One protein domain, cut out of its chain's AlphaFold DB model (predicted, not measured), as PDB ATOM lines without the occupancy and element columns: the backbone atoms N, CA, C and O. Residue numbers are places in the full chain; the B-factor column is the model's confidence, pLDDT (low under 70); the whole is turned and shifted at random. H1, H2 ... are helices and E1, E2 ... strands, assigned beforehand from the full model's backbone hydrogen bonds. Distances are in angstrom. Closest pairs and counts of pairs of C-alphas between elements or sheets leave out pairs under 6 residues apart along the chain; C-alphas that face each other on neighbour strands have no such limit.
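This is residues 12 to 20 and 150 to 282 of the 286 residues of an uncharacterized protein of Thalassospira marina (UniProt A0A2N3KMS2). A strongly twisted antiparallel sheet curves so that the end of E7 comes near E1 and E2, while the hairpin E5 and E6 reaches out at one end. H1 packs on E5 and E6, H2 covers E3 and E4, and residues 239 to 269 form a long stretch with no named element. The 142 printed residues run E1 to E7, then H1 and H2: class mixed, compact, radius of gyration of the C-alphas 15.3 A, spans 48 by 35 by 28 A.

E1, residues 12 to 14, is the antiparallel neighbour of E2, residues 152 to 155; N 14 and O 152, 2.8 A, are within hydrogen-bond range. E2, E3, residues 160 to 165, and E4, residues 168 to 173, form two hairpins and a meander, each strand the antiparallel neighbour of the one before, with N 153 and O 162 at 2.8 A and N 163 and O 170 at 2.9 A. E5, residues 179 to 186, E6, residues 191 to 203, and E7, residues 206 to 215, form a second meander of two hairpins, with N 180 and O 198 at 2.8 A and N 211 and O 201 at 2.8 A. E6 also neighbours E4, antiparallel, with N 171 and O 202 at 2.8 A. H1, residues 225 to 238, is on the sheet; its closest C-alphas to E6 are Gly 226 and Met 197, 4.4 A. H2, residues 270 to 281, is over E3 and E4 at a height over the sheet of 8.7 A; the C-alphas of Ala 274 and Ile 171 are closest, 7.1 A. H1 and H2 are apart. In both helices every O i to N i+4 pair is within hydrogen-bond range.

E1 begins at C-alpha 12 (-7.569, -7.949, -40.101). E5 is 21.0 A long, E6 35.8 A, E7 22.5 A, bending by 75 degrees at residue 209, and H1 20.1 A. H2 ends at C-alpha 281 (-13.082, -26.133, -51.162).

Residues 21 to 149 are not printed; C-alphas 20 and 150 are 16.3 A apart. The link H1 to H2 is long. The pLDDT is under 70 in residues 18 to 20, 184 to 195, 217 to 223 and 239 to 261.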
ATOM      1  N   VAL A  12      -7.427  -8.277 -41.523       81.69
ATOM      2  CA  VAL A  12      -7.569  -7.949 -40.101       81.69
ATOM      3  C   VAL A  12      -7.010  -9.083 -39.252       81.69
ATOM      4  O   VAL A  12      -7.327 -10.260 -39.440       81.69
ATOM      5  N   PHE A  13      -6.183  -8.726 -38.272       83.50
ATOM      6  CA  PHE A  13      -5.611  -9.669 -37.319       83.50
ATOM      7  C   PHE A  13      -6.327  -9.552 -35.978       83.50
ATOM      8  O   PHE A  13      -6.308  -8.504 -35.343       83.50
ATOM      9  N   VAL A  14      -6.918 -10.652 -35.517       80.38
ATOM     10  CA  VAL A  14      -7.645 -10.706 -34.248       80.38
ATOM     11  C   VAL A  14      -6.904 -11.587 -33.257       80.38
ATOM     12  O   VAL A  14      -6.533 -12.733 -33.542       80.38
ATOM     13  N   ASP A  15      -6.710 -11.061 -32.054       78.94
ATOM     14  CA  ASP A  15      -6.037 -11.793 -30.995       78.94
ATOM     15  C   ASP A  15      -6.865 -12.971 -30.487       78.94
ATOM     16  O   ASP A  15      -8.073 -12.892 -30.234       78.94
ATOM     17  N   ARG A  16      -6.174 -14.092 -30.279       77.69
ATOM     18  CA  ARG A  16      -6.740 -15.225 -29.559       77.69
ATOM     19  C   ARG A  16      -6.771 -14.920 -28.072       77.69
ATOM     20  O   ARG A  16      -5.774 -14.482 -27.505       77.69
ATOM     21  N   PHE A  17      -7.890 -15.268 -27.444       72.56
ATOM     22  CA  PHE A  17      -8.104 -15.044 -26.024       72.56
ATOM     23  C   PHE A  17      -6.979 -15.655 -25.191       72.56
ATOM     24  O   PHE A  17      -6.698 -16.859 -25.260       72.56
ATOM     25  N   TRP A  18      -6.365 -14.802 -24.383       64.81
ATOM     26  CA  TRP A  18      -5.315 -15.141 -23.442       64.81
ATOM     27  C   TRP A  18      -5.720 -14.568 -22.092       64.81
ATOM     28  O   TRP A  18      -5.708 -13.357 -21.909       64.81
ATOM     29  N   SER A  19      -6.131 -15.423 -21.153       58.53
ATOM     30  CA  SER A  19      -6.650 -14.939 -19.872       58.53
ATOM     31  C   SER A  19      -5.545 -14.234 -19.073       58.53
ATOM     32  O   SER A  19      -4.631 -14.899 -18.572       58.53
ATOM     33  N   GLY A  20      -5.663 -12.916 -18.887       52.00
ATOM     34  CA  GLY A  20      -4.769 -12.118 -18.039       52.00
ATOM     35  C   GLY A  20      -4.789 -12.508 -16.551       52.00
ATOM     36  O   GLY A  20      -3.820 -12.255 -15.839       52.00
ATOM     37  N   ARG A 150      -0.885 -17.624 -31.763       85.69
ATOM     38  CA  ARG A 150      -0.946 -16.964 -33.076       85.69
ATOM     39  C   ARG A 150      -2.313 -16.301 -33.284       85.69
ATOM     40  O   ARG A 150      -3.282 -16.714 -32.642       85.69
ATOM     41  N   TYR A 151      -2.384 -15.319 -34.178       86.75
ATOM     42  CA  TYR A 151      -3.598 -14.527 -34.430       86.75
ATOM     43  C   TYR A 151      -4.589 -15.371 -35.224       86.75
ATOM     44  O   TYR A 151      -4.218 -16.387 -35.826       86.75
ATOM     45  N   VAL A 152      -5.845 -14.952 -35.221       89.38
ATOM     46  CA  VAL A 152      -6.800 -15.353 -36.250       89.38
ATOM     47  C   VAL A 152      -6.801 -14.259 -37.306       89.38
ATOM     48  O   VAL A 152      -6.908 -13.082 -36.977       89.38
ATOM     49  N   VAL A 153      -6.606 -14.655 -38.554       89.81
ATOM     50  CA  VAL A 153      -6.563 -13.775 -39.716       89.81
ATOM     51  C   VAL A 153      -7.946 -13.764 -40.344       89.81
ATOM     52  O   VAL A 153      -8.495 -14.829 -40.624       89.81
ATOM     53  N   PHE A 154      -8.488 -12.574 -40.560       88.75
ATOM     54  CA  PHE A 154      -9.704 -12.323 -41.320       88.75
ATOM     55  C   PHE A 154      -9.278 -11.643 -42.609       88.75
ATOM     56  O   PHE A 154      -8.918 -10.467 -42.606       88.75
ATOM     57  N   ASN A 155      -9.239 -12.408 -43.692       89.12
ATOM     58  CA  ASN A 155      -8.751 -11.925 -44.968       89.12
ATOM     59  C   ASN A 155      -9.916 -11.853 -45.958       89.12
ATOM     60  O   ASN A 155     -10.502 -12.876 -46.322       89.12
ATOM     61  N   LYS A 156     -10.233 -10.630 -46.377       83.88
ATOM     62  CA  LYS A 156     -11.340 -10.335 -47.281       83.88
ATOM     63  C   LYS A 156     -10.997 -10.670 -48.729       83.88
ATOM     64  O   LYS A 156     -11.843 -11.221 -49.422       83.88
ATOM     65  N   SER A 157      -9.760 -10.420 -49.162       85.06
ATOM     66  CA  SER A 157      -9.318 -10.708 -50.533       85.06
ATOM     67  C   SER A 157      -9.289 -12.211 -50.836       85.06
ATOM     68  O   SER A 157      -9.648 -12.636 -51.929       85.06
ATOM     69  N   VAL A 158      -8.939 -13.031 -49.842       87.06
ATOM     70  CA  VAL A 158      -9.016 -14.501 -49.906       87.06
ATOM     71  C   VAL A 158     -10.438 -15.011 -49.626       87.06
ATOM     72  O   VAL A 158     -10.763 -16.148 -49.971       87.06
ATOM     73  N   GLY A 159     -11.287 -14.201 -48.990       88.00
ATOM     74  CA  GLY A 159     -12.634 -14.592 -48.569       88.00
ATOM     75  C   GLY A 159     -12.628 -15.653 -47.468       88.00
ATOM     76  O   GLY A 159     -13.490 -16.531 -47.447       88.00
ATOM     77  N   ALA A 160     -11.637 -15.624 -46.569       91.25
ATOM     78  CA  ALA A 160     -11.439 -16.671 -45.572       91.25
ATOM     79  C   ALA A 160     -10.953 -16.163 -44.217       91.25
ATOM     80  O   ALA A 160     -10.220 -15.179 -44.091       91.25
ATOM     81  N   ILE A 161     -11.297 -16.939 -43.195       93.38
ATOM     82  CA  ILE A 161     -10.865 -16.767 -41.816       93.38
ATOM     83  C   ILE A 161      -9.970 -17.945 -41.455       93.38
ATOM     84  O   ILE A 161     -10.391 -19.099 -41.545       93.38
ATOM     85  N   TYR A 162      -8.735 -17.688 -41.026       94.25
ATOM     86  CA  TYR A 162      -7.787 -18.766 -40.749       94.25
ATOM     87  C   TYR A 162      -6.784 -18.477 -39.641       94.25
ATOM     88  O   TYR A 162      -6.516 -17.350 -39.240       94.25
ATOM     89  N   THR A 163      -6.205 -19.545 -39.104       94.25
ATOM     90  CA  THR A 163      -5.126 -19.484 -38.119       94.25
ATOM     91  C   THR A 163      -4.260 -20.730 -38.201       94.25
ATOM     92  O   THR A 163      -4.688 -21.791 -38.662       94.25
ATOM     93  N   TRP A 164      -3.042 -20.639 -37.672       92.56
ATOM     94  CA  TRP A 164      -2.173 -21.797 -37.523       92.56
ATOM     95  C   TRP A 164      -2.148 -22.302 -36.087       92.56
ATOM     96  O   TRP A 164      -1.855 -21.567 -35.138       92.56
ATOM     97  N   HIS A 165      -2.392 -23.595 -35.898       90.50
ATOM     98  CA  HIS A 165      -2.377 -24.181 -34.566       90.50
ATOM     99  C   HIS A 165      -1.923 -25.642 -34.571       90.50
ATOM    100  O   HIS A 165      -2.558 -26.501 -35.180       90.50
ATOM    101  N   ARG A 166      -0.875 -25.928 -33.775       87.12
ATOM    102  CA  ARG A 166      -0.234 -27.254 -33.639       87.12
ATOM    103  C   ARG A 166       0.189 -27.862 -34.988       87.12
ATOM    104  O   ARG A 166      -0.042 -29.038 -35.216       87.12
ATOM    105  N   GLY A 167       0.782 -27.056 -35.870       89.25
ATOM    106  CA  GLY A 167       1.293 -27.549 -37.157       89.25
ATOM    107  C   GLY A 167       0.235 -27.709 -38.251       89.25
ATOM    108  O   GLY A 167       0.533 -28.297 -39.279       89.25
ATOM    109  N   PHE A 168      -0.989 -27.218 -38.036       92.44
ATOM    110  CA  PHE A 168      -2.065 -27.308 -39.019       92.44
ATOM    111  C   PHE A 168      -2.700 -25.946 -39.270       92.44
ATOM    112  O   PHE A 168      -2.901 -25.170 -38.323       92.44
ATOM    113  N   LEU A 169      -3.080 -25.725 -40.528       93.88
ATOM    114  CA  LEU A 169      -3.983 -24.664 -40.946       93.88
ATOM    115  C   LEU A 169      -5.411 -25.006 -40.510       93.88
ATOM    116  O   LEU A 169      -5.929 -26.095 -40.780       93.88
ATOM    117  N   TRP A 170      -6.031 -24.061 -39.816       95.50
ATOM    118  CA  TRP A 170      -7.447 -24.079 -39.483       95.50
ATOM    119  C   TRP A 170      -8.108 -22.938 -40.234       95.50
ATOM    120  O   TRP A 170      -7.654 -21.808 -40.089       95.50
ATOM    121  N   ILE A 171      -9.135 -23.233 -41.020       94.69
ATOM    122  CA  ILE A 171      -9.736 -22.303 -41.975       94.69
ATOM    123  C   ILE A 171     -11.259 -22.444 -41.998       94.69
ATOM    124  O   ILE A 171     -11.807 -23.490 -41.635       94.69
ATOM    125  N   LEU A 172     -11.930 -21.363 -42.370       93.44
ATOM    126  CA  LEU A 172     -13.363 -21.266 -42.595       93.44
ATOM    127  C   LEU A 172     -13.605 -20.218 -43.699       93.44
ATOM    128  O   LEU A 172     -12.946 -19.176 -43.656       93.44
ATOM    129  N   PRO A 173     -14.509 -20.458 -44.664       91.25
ATOM    130  CA  PRO A 173     -14.971 -19.415 -45.579       91.25
ATOM    131  C   PRO A 173     -15.536 -18.214 -44.812       91.25
ATOM    132  O   PRO A 173     -16.144 -18.380 -43.755       91.25
ATOM    133  N   ALA A 174     -15.346 -17.002 -45.333       87.62
ATOM    134  CA  ALA A 174     -15.906 -15.792 -44.730       87.62
ATOM    135  C   ALA A 174     -17.447 -15.808 -44.707       87.62
ATOM    136  O   ALA A 174     -18.034 -15.325 -43.745       87.62
ATOM    137  N   SER A 175     -18.083 -16.426 -45.709       85.38
ATOM    138  CA  SER A 175     -19.539 -16.633 -45.788       85.38
ATOM    139  C   SER A 175     -20.103 -17.431 -44.612       85.38
ATOM    140  O   SER A 175     -21.226 -17.196 -44.179       85.38
ATOM    141  N   ASP A 176     -19.310 -18.352 -44.067       87.69
ATOM    142  CA  ASP A 176     -19.718 -19.257 -42.992       87.69
ATOM    143  C   ASP A 176     -19.433 -18.669 -41.603       87.69
ATOM    144  O   ASP A 176     -19.457 -19.389 -40.589       87.69
ATOM    145  N   PHE A 177     -19.085 -17.380 -41.537       88.00
ATOM    146  CA  PHE A 177     -18.743 -16.730 -40.286       88.00
ATOM    147  C   PHE A 177     -19.899 -16.857 -39.293       88.00
ATOM    148  O   PHE A 177     -21.006 -16.375 -39.487       88.00
ATOM    149  N   SER A 178     -19.617 -17.546 -38.192       87.44
ATOM    150  CA  SER A 178     -20.553 -17.721 -37.093       87.44
ATOM    151  C   SER A 178     -19.799 -17.689 -35.775       87.44
ATOM    152  O   SER A 178     -18.709 -18.263 -35.624       87.44
ATOM    153  N   TYR A 179     -20.392 -17.018 -34.793       88.25
ATOM    154  CA  TYR A 179     -19.799 -16.860 -33.477       88.25
ATOM    155  C   TYR A 179     -20.763 -17.275 -32.367       88.25
ATOM    156  O   TYR A 179     -21.981 -17.296 -32.510       88.25
ATOM    157  N   LYS A 180     -20.185 -17.649 -31.226       87.19
ATOM    158  CA  LYS A 180     -20.886 -17.822 -29.956       87.19
ATOM    159  C   LYS A 180     -20.229 -16.920 -28.931       87.19
ATOM    160  O   LYS A 180     -19.016 -16.995 -28.731       87.19
ATOM    161  N   PHE A 181     -21.023 -16.096 -28.268       83.44
ATOM    162  CA  PHE A 181     -20.558 -15.289 -27.151       83.44
ATOM    163  C   PHE A 181     -20.592 -16.111 -25.860       83.44
ATOM    164  O   PHE A 181     -21.534 -16.866 -25.611       83.44
ATOM    165  N   ARG A 182     -19.536 -16.007 -25.050       77.88
ATOM    166  CA  ARG A 182     -19.503 -16.568 -23.697       77.88
ATOM    167  C   ARG A 182     -18.979 -15.529 -22.728       77.88
ATOM    168  O   ARG A 182     -17.851 -15.058 -22.873       77.88
ATOM    169  N   GLU A 183     -19.786 -15.238 -21.723       74.75
ATOM    170  CA  GLU A 183     -19.413 -14.368 -20.615       74.75
ATOM    171  C   GLU A 183     -18.399 -15.071 -19.708       74.75
ATOM    172  O   GLU A 183     -18.524 -16.262 -19.413       74.75
ATOM    173  N   GLU A 184     -17.370 -14.341 -19.273       67.38
ATOM    174  CA  GLU A 184     -16.518 -14.765 -18.165       67.38
ATOM    175  C   GLU A 184     -16.689 -13.772 -17.012       67.38
ATOM    176  O   GLU A 184     -16.814 -12.563 -17.200       67.38
ATOM    177  N   VAL A 185     -16.697 -14.281 -15.781       60.09
ATOM    178  CA  VAL A 185     -16.766 -13.421 -14.594       60.09
ATOM    179  C   VAL A 185     -15.484 -12.593 -14.523       60.09
ATOM    180  O   VAL A 185     -14.391 -13.152 -14.554       60.09
ATOM    181  N   ASN A 186     -15.542 -11.271 -14.394       55.94
ATOM    182  CA  ASN A 186     -14.324 -10.499 -14.173       55.94
ATOM    183  C   ASN A 186     -14.079 -10.294 -12.674       55.94
ATOM    184  O   ASN A 186     -14.476  -9.280 -12.109       55.94
ATOM    185  N   PHE A 187     -13.396 -11.250 -12.031       51.72
ATOM    186  CA  PHE A 187     -13.098 -11.181 -10.591       51.72
ATOM    187  C   PHE A 187     -12.258  -9.954 -10.196       51.72
ATOM    188  O   PHE A 187     -12.370  -9.500  -9.068       51.72
ATOM    189  N   MET A 188     -11.460  -9.386 -11.111       47.00
ATOM    190  CA  MET A 188     -10.618  -8.212 -10.828       47.00
ATOM    191  C   MET A 188     -11.412  -6.907 -10.701       47.00
ATOM    192  O   MET A 188     -10.929  -5.963 -10.094       47.00
ATOM    193  N   PHE A 189     -12.603  -6.834 -11.300       48.19
ATOM    194  CA  PHE A 189     -13.399  -5.603 -11.349       48.19
ATOM    195  C   PHE A 189     -14.815  -5.786 -10.793       48.19
ATOM    196  O   PHE A 189     -15.621  -4.870 -10.903       48.19
ATOM    197  N   GLY A 190     -15.148  -6.967 -10.259       46.06
ATOM    198  CA  GLY A 190     -16.487  -7.271  -9.740       46.06
ATOM    199  C   GLY A 190     -17.614  -7.175 -10.779       46.06
ATOM    200  O   GLY A 190     -18.781  -7.215 -10.411       46.06
ATOM    201  N   LYS A 191     -17.289  -7.043 -12.074       50.88
ATOM    202  CA  LYS A 191     -18.263  -6.884 -13.161       50.88
ATOM    203  C   LYS A 191     -18.531  -8.218 -13.858       50.88
ATOM    204  O   LYS A 191     -17.606  -8.899 -14.316       50.88
ATOM    205  N   THR A 192     -19.806  -8.575 -13.964       50.78
ATOM    206  CA  THR A 192     -20.338  -9.605 -14.865       50.78
ATOM    207  C   THR A 192     -20.607  -8.988 -16.248       50.78
ATOM    208  O   THR A 192     -20.735  -7.774 -16.368       50.78
ATOM    209  N   GLY A 193     -20.613  -9.790 -17.319       53.28
ATOM    210  CA  GLY A 193     -20.970  -9.312 -18.670       53.28
ATOM    211  C   GLY A 193     -19.809  -9.007 -19.626       53.28
ATOM    212  O   GLY A 193     -20.028  -8.455 -20.706       53.28
ATOM    213  N   ASN A 194     -18.571  -9.381 -19.285       63.09
ATOM    214  CA  ASN A 194     -17.422  -9.224 -20.177       63.09
ATOM    215  C   ASN A 194     -16.897 -10.591 -20.634       63.09
ATOM    216  O   ASN A 194     -16.550 -11.441 -19.822       63.09
ATOM    217  N   GLY A 195     -16.889 -10.839 -21.940       69.12
ATOM    218  CA  GLY A 195     -16.761 -12.191 -22.485       69.12
ATOM    219  C   GLY A 195     -15.948 -12.256 -23.765       69.12
ATOM    220  O   GLY A 195     -15.691 -11.242 -24.413       69.12
ATOM    221  N   PHE A 196     -15.553 -13.471 -24.137       76.94
ATOM    222  CA  PHE A 196     -14.810 -13.726 -25.369       76.94
ATOM    223  C   PHE A 196     -15.748 -14.154 -26.499       76.94
ATOM    224  O   PHE A 196     -16.764 -14.818 -26.280       76.94
ATOM    225  N   MET A 197     -15.354 -13.828 -27.728       85.06
ATOM    226  CA  MET A 197     -15.975 -14.379 -28.929       85.06
ATOM    227  C   MET A 197     -15.434 -15.789 -29.171       85.06
ATOM    228  O   MET A 197     -14.229 -16.026 -29.064       85.06
ATOM    229  N   GLN A 198     -16.288 -16.752 -29.509       89.69
ATOM    230  CA  GLN A 198     -15.873 -18.109 -29.855       89.69
ATOM    231  C   GLN A 198     -16.344 -18.483 -31.258       89.69
ATOM    232  O   GLN A 198     -17.542 -18.520 -31.503       89.69
ATOM    233  N   MET A 199     -15.423 -18.856 -32.147       91.06
ATOM    234  CA  MET A 199     -15.752 -19.404 -33.475       91.06
ATOM    235  C   MET A 199     -15.251 -20.836 -33.615       91.06
ATOM    236  O   MET A 199     -14.353 -21.259 -32.881       91.06
ATOM    237  N   SER A 200     -15.787 -21.574 -34.584       92.69
ATOM    238  CA  SER A 200     -15.288 -22.905 -34.940       92.69
ATOM    239  C   SER A 200     -14.627 -22.876 -36.313       92.69
ATOM    240  O   SER A 200     -15.303 -22.634 -37.301       92.69
ATOM    241  N   LEU A 201     -13.332 -23.177 -36.375       92.69
ATOM    242  CA  LEU A 201     -12.606 -23.328 -37.638       92.69
ATOM    243  C   LEU A 201     -12.452 -24.810 -37.983       92.69
ATOM    244  O   LEU A 201     -12.405 -25.666 -37.090       92.69
ATOM    245  N   GLN A 202     -12.345 -25.113 -39.272       93.94
ATOM    246  CA  GLN A 202     -12.180 -26.470 -39.782       93.94
ATOM    247  C   GLN A 202     -10.705 -26.754 -40.054       93.94
ATOM    248  O   GLN A 202      -9.937 -25.863 -40.395       93.94
ATOM    249  N   SER A 203     -10.267 -27.995 -39.877       93.19
ATOM    250  CA  SER A 203      -8.891 -28.371 -40.206       93.19
ATOM    251  C   SER A 203      -8.732 -28.472 -41.722       93.19
ATOM    252  O   SER A 203      -9.374 -29.326 -42.329       93.19
ATOM    253  N   ALA A 204      -7.785 -27.741 -42.318       90.38
ATOM    254  CA  ALA A 204      -7.546 -27.782 -43.766       90.38
ATOM    255  C   ALA A 204      -7.248 -29.207 -44.282       90.38
ATOM    256  O   ALA A 204      -7.742 -29.615 -45.328       90.38
ATOM    257  N   LYS A 205      -6.514 -30.011 -43.492       89.88
ATOM    258  CA  LYS A 205      -6.213 -31.429 -43.789       89.88
ATOM    259  C   LYS A 205      -7.413 -32.380 -43.629       89.88
ATOM    260  O   LYS A 205      -7.425 -33.453 -44.218       89.88
ATOM    261  N   LYS A 206      -8.379 -32.047 -42.764       90.06
ATOM    262  CA  LYS A 206      -9.528 -32.902 -42.405       90.06
ATOM    263  C   LYS A 206     -10.757 -32.012 -42.146       90.06
ATOM    264  O   LYS A 206     -11.023 -31.725 -40.977       90.06
ATOM    265  N   PRO A 207     -11.517 -31.607 -43.180       86.00
ATOM    266  CA  PRO A 207     -12.595 -30.613 -43.050       86.00
ATOM    267  C   PRO A 207     -13.677 -30.980 -42.023       86.00
ATOM    268  O   PRO A 207     -14.130 -30.141 -41.248       86.00
ATOM    269  N   LYS A 208     -13.999 -32.277 -41.887       87.19
ATOM    270  CA  LYS A 208     -14.936 -32.780 -40.859       87.19
ATOM    271  C   LYS A 208     -14.498 -32.456 -39.419       87.19
ATOM    272  O   LYS A 208     -15.320 -32.435 -38.507       87.19
ATOM    273  N   LYS A 209     -13.203 -32.211 -39.182       92.06
ATOM    274  CA  LYS A 209     -12.662 -31.885 -37.860       92.06
ATOM    275  C   LYS A 209     -12.773 -30.385 -37.604       92.06
ATOM    276  O   LYS A 209     -11.982 -29.601 -38.122       92.06
ATOM    277  N   LYS A 210     -13.693 -30.008 -36.714       91.75
ATOM    278  CA  LYS A 210     -13.868 -28.628 -36.242       91.75
ATOM    279  C   LYS A 210     -13.150 -28.398 -34.913       91.75
ATOM    280  O   LYS A 210     -13.076 -29.289 -34.065       91.75
ATOM    281  N   LYS A 211     -12.631 -27.189 -34.702       92.44
ATOM    282  CA  LYS A 211     -12.056 -26.758 -33.426       92.44
ATOM    283  C   LYS A 211     -12.525 -25.361 -33.070       92.44
ATOM    284  O   LYS A 211     -12.529 -24.468 -33.907       92.44
ATOM    285  N   LYS A 212     -12.847 -25.171 -31.792       92.19
ATOM    286  CA  LYS A 212     -13.264 -23.878 -31.263       92.19
ATOM    287  C   LYS A 212     -12.060 -23.007 -30.901       92.19
ATOM    288  O   LYS A 212     -11.154 -23.456 -30.191       92.19
ATOM    289  N   PHE A 213     -12.087 -21.756 -31.335       89.25
ATOM    290  CA  PHE A 213     -11.099 -20.728 -31.041       89.25
ATOM    291  C   PHE A 213     -11.782 -19.601 -30.275       89.25
ATOM    292  O   PHE A 213     -12.811 -19.092 -30.705       89.25
ATOM    293  N   LYS A 214     -11.224 -19.258 -29.113       86.38
ATOM    294  CA  LYS A 214     -11.620 -18.082 -28.340       86.38
ATOM    295  C   LYS A 214     -10.823 -16.879 -28.849       86.38
ATOM    296  O   LYS A 214      -9.600 -16.999 -28.984       86.38
ATOM    297  N   MET A 215     -11.483 -15.760 -29.101       82.31
ATOM    298  CA  MET A 215     -10.903 -14.513 -29.596       82.31
ATOM    299  C   MET A 215     -11.327 -13.342 -28.728       82.31
ATOM    300  O   MET A 215     -12.364 -13.380 -28.061       82.31
ATOM    301  N   GLY A 216     -10.495 -12.312 -28.768       70.31
ATOM    302  CA  GLY A 216     -10.669 -11.095 -28.006       70.31
ATOM    303  C   GLY A 216      -9.596 -10.911 -26.942       70.31
ATOM    304  O   GLY A 216      -8.978 -11.867 -26.469       70.31
ATOM    305  N   VAL A 217      -9.387  -9.653 -26.576       65.75
ATOM    306  CA  VAL A 217      -8.504  -9.242 -25.488       65.75
ATOM    307  C   VAL A 217      -9.311  -9.249 -24.192       65.75
ATOM    308  O   VAL A 217     -10.469  -8.838 -24.177       65.75
ATOM    309  N   PHE A 218      -8.720  -9.750 -23.108       55.41
ATOM    310  CA  PHE A 218      -9.354  -9.729 -21.795       55.41
ATOM    311  C   PHE A 218      -8.343  -9.392 -20.707       55.41
ATOM    312  O   PHE A 218      -7.327 -10.091 -20.604       55.41
ATOM    313  N   PRO A 219      -8.675  -8.440 -19.818       54.19
ATOM    314  CA  PRO A 219      -9.920  -7.669 -19.713       54.19
ATOM    315  C   PRO A 219      -9.963  -6.471 -20.677       54.19
ATOM    316  O   PRO A 219      -8.970  -5.773 -20.855       54.19
ATOM    317  N   TYR A 220     -11.137  -6.189 -21.243       58.88
ATOM    318  CA  TYR A 220     -11.386  -4.989 -22.049       58.88
ATOM    319  C   TYR A 220     -12.381  -4.074 -21.316       58.88
ATOM    320  O   TYR A 220     -13.295  -4.591 -20.684       58.88
ATOM    321  N   PRO A 221     -12.247  -2.737 -21.328       57.19
ATOM    322  CA  PRO A 221     -13.079  -1.859 -20.496       57.19
ATOM    323  C   PRO A 221     -14.566  -1.784 -20.892       57.19
ATOM    324  O   PRO A 221     -15.345  -1.213 -20.135       57.19
ATOM    325  N   CYS A 222     -14.984  -2.355 -22.029       61.16
ATOM    326  CA  CYS A 222     -16.383  -2.322 -22.466       61.16
ATOM    327  C   CYS A 222     -17.165  -3.589 -22.082       61.16
ATOM    328  O   CYS A 222     -16.626  -4.693 -22.077       61.16
ATOM    329  N   GLU A 223     -18.459  -3.432 -21.808       64.12
ATOM    330  CA  GLU A 223     -19.390  -4.551 -21.633       64.12
ATOM    331  C   GLU A 223     -19.650  -5.258 -22.970       64.12
ATOM    332  O   GLU A 223     -19.582  -4.638 -24.034       64.12
ATOM    333  N   LYS A 224     -19.918  -6.571 -22.918       71.12
ATOM    334  CA  LYS A 224     -20.186  -7.422 -24.091       71.12
ATOM    335  C   LYS A 224     -19.147  -7.280 -25.213       71.12
ATOM    336  O   LYS A 224     -19.480  -7.384 -26.390       71.12
ATOM    337  N   TYR A 225     -17.872  -7.093 -24.859       74.12
ATOM    338  CA  TYR A 225     -16.785  -6.905 -25.824       74.12
ATOM    339  C   TYR A 225     -16.769  -7.960 -26.941       74.12
ATOM    340  O   TYR A 225     -16.660  -7.619 -28.114       74.12
ATOM    341  N   GLY A 226     -16.932  -9.240 -26.594       75.75
ATOM    342  CA  GLY A 226     -16.973 -10.319 -27.580       75.75
ATOM    343  C   GLY A 226     -18.112 -10.213 -28.604       75.75
ATOM    344  O   GLY A 226     -17.942 -10.723 -29.704       75.75
ATOM    345  N   VAL A 227     -19.231  -9.560 -28.269       79.56
ATOM    346  CA  VAL A 227     -20.340  -9.291 -29.205       79.56
ATOM    347  C   VAL A 227     -19.968  -8.145 -30.138       79.56
ATOM    348  O   VAL A 227     -19.992  -8.326 -31.346       79.56
ATOM    349  N   ARG A 228     -19.499  -7.016 -29.592       76.75
ATOM    350  CA  ARG A 228     -19.069  -5.857 -30.398       76.75
ATOM    351  C   ARG A 228     -17.937  -6.201 -31.362       76.75
ATOM    352  O   ARG A 228     -17.913  -5.733 -32.493       76.75
ATOM    353  N   LEU A 229     -17.000  -7.044 -30.921       80.06
ATOM    354  CA  LEU A 229     -15.940  -7.568 -31.778       80.06
ATOM    355  C   LEU A 229     -16.516  -8.401 -32.928       80.06
ATOM    356  O   LEU A 229     -16.024  -8.303 -34.045       80.06
ATOM    357  N   ALA A 230     -17.532  -9.222 -32.660       83.00
ATOM    358  CA  ALA A 230     -18.165 -10.041 -33.682       83.00
ATOM    359  C   ALA A 230     -18.921  -9.192 -34.708       83.00
ATOM    360  O   ALA A 230     -18.703  -9.379 -35.897       83.00
ATOM    361  N   GLU A 231     -19.723  -8.232 -34.244       81.44
ATOM    362  CA  GLU A 231     -20.458  -7.283 -35.091       81.44
ATOM    363  C   GLU A 231     -19.501  -6.492 -35.992       81.44
ATOM    364  O   GLU A 231     -19.708  -6.404 -37.199       81.44
ATOM    365  N   ALA A 232     -18.396  -5.983 -35.436       79.50
ATOM    366  CA  ALA A 232     -17.389  -5.264 -36.214       79.50
ATOM    367  C   ALA A 232     -16.720  -6.152 -37.279       79.50
ATOM    368  O   ALA A 232     -16.459  -5.697 -38.391       79.50
ATOM    369  N   LEU A 233     -16.453  -7.423 -36.959       84.31
ATOM    370  CA  LEU A 233     -15.867  -8.376 -37.904       84.31
ATOM    371  C   LEU A 233     -16.860  -8.806 -38.987       84.31
ATOM    372  O   LEU A 233     -16.461  -8.968 -40.135       84.31
ATOM    373  N   GLU A 234     -18.133  -8.965 -38.643       83.56
ATOM    374  CA  GLU A 234     -19.204  -9.268 -39.591       83.56
ATOM    375  C   GLU A 234     -19.370  -8.126 -40.599       83.56
ATOM    376  O   GLU A 234     -19.285  -8.345 -41.807       83.56
ATOM    377  N   ILE A 235     -19.467  -6.884 -40.112       79.88
ATOM    378  CA  ILE A 235     -19.508  -5.685 -40.960       79.88
ATOM    379  C   ILE A 235     -18.271  -5.620 -41.863       79.88
ATOM    380  O   ILE A 235     -18.391  -5.381 -43.063       79.88
ATOM    381  N   TYR A 236     -17.081  -5.877 -41.319       80.62
ATOM    382  CA  TYR A 236     -15.838  -5.871 -42.091       80.62
ATOM    383  C   TYR A 236     -15.821  -6.903 -43.231       80.62
ATOM    384  O   TYR A 236     -15.350  -6.605 -44.332       80.62
ATOM    385  N   LEU A 237     -16.337  -8.110 -42.983       80.06
ATOM    386  CA  LEU A 237     -16.395  -9.169 -43.991       80.06
ATOM    387  C   LEU A 237     -17.406  -8.857 -45.106       80.06
ATOM    388  O   LEU A 237     -17.159  -9.233 -46.252       80.06
ATOM    389  N   HIS A 238     -18.502  -8.153 -44.798       72.88
ATOM    390  CA  HIS A 238     -19.615  -7.937 -45.732       72.88
ATOM    391  C   HIS A 238     -19.661  -6.548 -46.400       72.88
ATOM    392  O   HIS A 238     -20.211  -6.426 -47.494       72.88
ATOM    393  N   CYS A 239     -19.074  -5.499 -45.819       68.81
ATOM    394  CA  CYS A 239     -19.127  -4.136 -46.369       68.81
ATOM    395  C   CYS A 239     -17.847  -3.775 -47.134       68.81
ATOM    396  O   CYS A 239     -16.742  -3.986 -46.638       68.81
ATOM    397  N   LYS A 240     -17.962  -3.210 -48.348       57.31
ATOM    398  CA  LYS A 240     -16.806  -2.898 -49.216       57.31
ATOM    399  C   LYS A 240     -15.939  -1.725 -48.721       57.31
ATOM    400  O   LYS A 240     -14.728  -1.840 -48.865       57.31
ATOM    401  N   ASP A 241     -16.515  -0.735 -48.025       54.50
ATOM    402  CA  ASP A 241     -15.864   0.558 -47.726       54.50
ATOM    403  C   ASP A 241     -16.086   1.074 -46.284       54.50
ATOM    404  O   ASP A 241     -16.519   2.206 -46.078       54.50
ATOM    405  N   MET A 242     -15.824   0.255 -45.259       55.69
ATOM    406  CA  MET A 242     -15.971   0.678 -43.853       55.69
ATOM    407  C   MET A 242     -14.620   0.897 -43.170       55.69
ATOM    408  O   MET A 242     -13.686   0.113 -43.346       55.69
ATOM    409  N   ASP A 243     -14.547   1.956 -42.363       54.44
ATOM    410  CA  ASP A 243     -13.395   2.268 -41.522       54.44
ATOM    411  C   ASP A 243     -13.160   1.141 -40.500       54.44
ATOM    412  O   ASP A 243     -14.004   0.847 -39.650       54.44
ATOM    413  N   THR A 244     -12.004   0.485 -40.597       55.56
ATOM    414  CA  THR A 244     -11.594  -0.610 -39.711       55.56
ATOM    415  C   THR A 244     -11.019  -0.121 -38.384       55.56
ATOM    416  O   THR A 244     -10.687  -0.952 -37.537       55.56
ATOM    417  N   SER A 245     -10.948   1.199 -38.159       54.12
ATOM    418  CA  SER A 245     -10.454   1.820 -36.920       54.12
ATOM    419  C   SER A 245     -11.168   1.338 -35.647       54.12
ATOM    420  O   SER A 245     -10.573   1.325 -34.568       54.12
ATOM    421  N   TYR A 246     -12.421   0.883 -35.767       49.47
ATOM    422  CA  TYR A 246     -13.216   0.336 -34.664       49.47
ATOM    423  C   TYR A 246     -12.834  -1.092 -34.264       49.47
ATOM    424  O   TYR A 246     -13.174  -1.528 -33.160       49.47
ATOM    425  N   ILE A 247     -12.134  -1.833 -35.130       57.28
ATOM    426  CA  ILE A 247     -11.580  -3.134 -34.768       57.28
ATOM    427  C   ILE A 247     -10.296  -2.845 -33.995       57.28
ATOM    428  O   ILE A 247      -9.336  -2.348 -34.585       57.28
ATOM    429  N   PRO A 248     -10.239  -3.140 -32.684       53.34
ATOM    430  CA  PRO A 248      -9.051  -2.840 -31.909       53.34
ATOM    431  C   PRO A 248      -7.861  -3.554 -32.561       53.34
ATOM    432  O   PRO A 248      -7.914  -4.781 -32.727       53.34
ATOM    433  N   PRO A 249      -6.799  -2.820 -32.948       52.72
ATOM    434  CA  PRO A 249      -5.634  -3.435 -33.553       52.72
ATOM    435  C   PRO A 249      -5.107  -4.502 -32.598       52.72
ATOM    436  O   PRO A 249      -5.203  -4.360 -31.374       52.72
ATOM    437  N   ALA A 250      -4.511  -5.567 -33.138       52.44
ATOM    438  CA  ALA A 250      -3.959  -6.683 -32.364       52.44
ATOM    439  C   ALA A 250      -2.801  -6.287 -31.415       52.44
ATOM    440  O   ALA A 250      -2.002  -7.137 -31.020       52.44
ATOM    441  N   THR A 251      -2.644  -5.010 -31.078       49.38
ATOM    442  CA  THR A 251      -1.481  -4.411 -30.443       49.38
ATOM    443  C   THR A 251      -1.856  -3.109 -29.722       49.38
ATOM    444  O   THR A 251      -1.565  -2.017 -30.194       49.38
ATOM    445  N   SER A 252      -2.411  -3.204 -28.514       47.59
ATOM    446  CA  SER A 252      -2.020  -2.276 -27.443       47.59
ATOM    447  C   SER A 252      -1.875  -3.070 -26.146       47.59
ATOM    448  O   SER A 252      -2.828  -3.502 -25.504       47.59
ATOM    449  N   TYR A 253      -0.626  -3.398 -25.822       49.12
ATOM    450  CA  TYR A 253      -0.302  -4.244 -24.682       49.12
ATOM    451  C   TYR A 253      -0.335  -3.426 -23.395       49.12
ATOM    452  O   TYR A 253       0.521  -2.553 -23.217       49.12
ATOM    453  N   ARG A 254      -1.188  -3.798 -22.436       52.34
ATOM    454  CA  ARG A 254      -0.899  -3.467 -21.034       52.34
ATOM    455  C   ARG A 254       0.379  -4.205 -20.617       52.34
ATOM    456  O   ARG A 254       0.609  -5.336 -21.049       52.34
ATOM    457  N   SER A 255       1.243  -3.565 -19.830       51.22
ATOM    458  CA  SER A 255       2.567  -4.103 -19.452       51.22
ATOM    459  C   SER A 255       2.487  -5.508 -18.844       51.22
ATOM    460  O   SER A 255       3.294  -6.374 -19.167       51.22
ATOM    461  N   TRP A 256       1.443  -5.764 -18.060       51.34
ATOM    462  CA  TRP A 256       1.156  -7.037 -17.399       51.34
ATOM    463  C   TRP A 256       0.481  -8.091 -18.302       51.34
ATOM    464  O   TRP A 256       0.225  -9.207 -17.868       51.34
ATOM    465  N   GLU A 257       0.191  -7.795 -19.568       53.38
ATOM    466  CA  GLU A 257      -0.290  -8.789 -20.543       53.38
ATOM    467  C   GLU A 257       0.821  -9.264 -21.491       53.38
ATOM    468  O   GLU A 257       0.568 -10.061 -22.403       53.38
ATOM    469  N   ARG A 258       2.050  -8.762 -21.321       55.19
ATOM    470  CA  ARG A 258       3.190  -9.089 -22.178       55.19
ATOM    471  C   ARG A 258       3.772 -10.443 -21.770       55.19
ATOM    472  O   ARG A 258       4.186 -10.644 -20.635       55.19
ATOM    473  N   SER A 259       3.798 -11.383 -22.715       60.59
ATOM    474  CA  SER A 259       4.677 -12.555 -22.621       60.59
ATOM    475  C   SER A 259       6.110 -12.081 -22.835       60.59
ATOM    476  O   SER A 259       6.350 -11.326 -23.779       60.59
ATOM    477  N   ILE A 260       7.053 -12.548 -22.014       63.81
ATOM    478  CA  ILE A 260       8.481 -12.215 -22.162       63.81
ATOM    479  C   ILE A 260       8.999 -12.726 -23.513       63.81
ATOM    480  O   ILE A 260       9.749 -12.044 -24.199       63.81
ATOM    481  N   LEU A 261       8.531 -13.902 -23.951       68.50
ATOM    482  CA  LEU A 261       8.911 -14.495 -25.239       68.50
ATOM    483  C   LEU A 261       8.086 -13.971 -26.426       68.50
ATOM    484  O   LEU A 261       8.190 -14.503 -27.536       68.50
ATOM    485  N   GLY A 262       7.229 -12.975 -26.200       70.31
ATOM    486  CA  GLY A 262       6.374 -12.400 -27.225       70.31
ATOM    487  C   GLY A 262       5.344 -13.386 -27.779       70.31
ATOM    488  O   GLY A 262       4.791 -14.248 -27.083       70.31
ATOM    489  N   ARG A 263       5.027 -13.229 -29.062       76.12
ATOM    490  CA  ARG A 263       3.922 -13.926 -29.717       76.12
ATOM    491  C   ARG A 263       4.424 -14.947 -30.731       76.12
ATOM    492  O   ARG A 263       5.433 -14.741 -31.398       76.12
ATOM    493  N   LYS A 264       3.717 -16.072 -30.872       81.88
ATOM    494  CA  LYS A 264       4.013 -17.031 -31.945       81.88
ATOM    495  C   LYS A 264       3.686 -16.387 -33.303       81.88
ATOM    496  O   LYS A 264       2.564 -15.923 -33.488       81.88
ATOM    497  N   LYS A 265       4.639 -16.418 -34.239       84.25
ATOM    498  CA  LYS A 265       4.446 -15.989 -35.636       84.25
ATOM    499  C   LYS A 265       3.598 -17.001 -36.414       84.25
ATOM    500  O   LYS A 265       3.611 -18.194 -36.085       84.25
ATOM    501  N   LEU A 266       2.842 -16.527 -37.401       87.31
ATOM    502  CA  LEU A 266       2.245 -17.386 -38.429       87.31
ATOM    503  C   LEU A 266       3.357 -17.882 -39.379       87.31
ATOM    504  O   LEU A 266       4.431 -17.288 -39.373       87.31
ATOM    505  N   PRO A 267       3.165 -19.003 -40.100       90.25
ATOM    506  CA  PRO A 267       4.035 -19.355 -41.223       90.25
ATOM    507  C   PRO A 267       3.955 -18.274 -42.305       90.25
ATOM    508  O   PRO A 267       2.883 -17.692 -42.477       90.25
ATOM    509  N   ASP A 268       5.052 -18.034 -43.015       89.56
ATOM    510  CA  ASP A 268       5.129 -16.965 -44.019       89.56
ATOM    511  C   ASP A 268       4.217 -17.249 -45.232       89.56
ATOM    512  O   ASP A 268       3.634 -16.336 -45.802       89.56
ATOM    513  N   ASP A 269       3.986 -18.526 -45.543       91.62
ATOM    514  CA  ASP A 269       3.155 -19.015 -46.652       91.62
ATOM    515  C   ASP A 269       1.674 -19.229 -46.275       91.62
ATOM    516  O   ASP A 269       0.904 -19.843 -47.019       91.62
ATOM    517  N   ILE A 270       1.231 -18.762 -45.100       91.56
ATOM    518  CA  ILE A 270      -0.129 -19.043 -44.613       91.56
ATOM    519  C   ILE A 270      -1.223 -18.483 -45.531       91.56
ATOM    520  O   ILE A 270      -2.282 -19.101 -45.667       91.56
ATOM    521  N   HIS A 271      -0.970 -17.329 -46.147       91.88
ATOM    522  CA  HIS A 271      -1.897 -16.668 -47.060       91.88
ATOM    523  C   HIS A 271      -2.086 -17.502 -48.335       91.88
ATOM    524  O   HIS A 271      -3.223 -17.762 -48.733       91.88
ATOM    525  N   ASP A 272      -0.994 -18.030 -48.888       92.00
ATOM    526  CA  ASP A 272      -1.013 -18.903 -50.065       92.00
ATOM    527  C   ASP A 272      -1.713 -20.230 -49.774       92.00
ATOM    528  O   ASP A 272      -2.552 -20.685 -50.556       92.00
ATOM    529  N   GLN A 273      -1.439 -20.836 -48.612       91.88
ATOM    530  CA  GLN A 273      -2.122 -22.062 -48.193       91.88
ATOM    531  C   GLN A 273      -3.632 -21.848 -48.021       91.88
ATOM    532  O   GLN A 273      -4.428 -22.718 -48.387       91.88
ATOM    533  N   ALA A 274      -4.037 -20.701 -47.468       91.88
ATOM    534  CA  ALA A 274      -5.443 -20.349 -47.324       91.88
ATOM    535  C   ALA A 274      -6.110 -20.141 -48.690       91.88
ATOM    536  O   ALA A 274      -7.168 -20.718 -48.941       91.88
ATOM    537  N   ALA A 275      -5.466 -19.403 -49.598       91.56
ATOM    538  CA  ALA A 275      -5.959 -19.188 -50.955       91.56
ATOM    539  C   ALA A 275      -6.084 -20.502 -51.741       91.56
ATOM    540  O   ALA A 275      -7.107 -20.749 -52.380       91.56
ATOM    541  N   ALA A 276      -5.090 -21.390 -51.655       92.06
ATOM    542  CA  ALA A 276      -5.135 -22.704 -52.290       92.06
ATOM    543  C   ALA A 276      -6.283 -23.568 -51.747       92.06
ATOM    544  O   ALA A 276      -6.970 -24.251 -52.512       92.06
ATOM    545  N   TRP A 277      -6.529 -23.520 -50.434       92.62
ATOM    546  CA  TRP A 277      -7.652 -24.227 -49.827       92.62
ATOM    547  C   TRP A 277      -8.997 -23.661 -50.294       92.62
ATOM    548  O   TRP A 277      -9.869 -24.437 -50.679       92.62
ATOM    549  N   MET A 278      -9.142 -22.332 -50.342       91.00
ATOM    550  CA  MET A 278     -10.355 -21.670 -50.836       91.00
ATOM    551  C   MET A 278     -10.625 -21.964 -52.311       91.00
ATOM    552  O   MET A 278     -11.765 -22.214 -52.673       91.00
ATOM    553  N   ARG A 279      -9.602 -22.049 -53.167       89.31
ATOM    554  CA  ARG A 279      -9.791 -22.470 -54.570       89.31
ATOM    555  C   ARG A 279     -10.316 -23.899 -54.699       89.31
ATOM    556  O   ARG A 279     -11.003 -24.214 -55.664       89.31
ATOM    557  N   LYS A 280      -9.952 -24.777 -53.760       87.25
ATOM    558  CA  LYS A 280     -10.292 -26.203 -53.799       87.25
ATOM    559  C   LYS A 280     -11.626 -26.530 -53.121       87.25
ATOM    560  O   LYS A 280     -12.297 -27.467 -53.541       87.25
ATOM    561  N   TYR A 281     -11.960 -25.815 -52.051       84.06
ATOM    562  CA  TYR A 281     -13.082 -26.133 -51.162       84.06
ATOM    563  C   TYR A 281     -13.964 -24.936 -50.816       84.06
ATOM    564  O   TYR A 281     -15.012 -25.132 -50.206       84.06
ATOM    565  N   GLY A 282     -13.540 -23.717 -51.144       71.94
ATOM    566  CA  GLY A 282     -14.387 -22.548 -51.006       71.94
ATOM    567  C   GLY A 282     -15.532 -22.670 -51.995       71.94
ATOM    568  O   GLY A 282     -15.306 -22.841 -53.195       71.94
TER     569      GLY A 282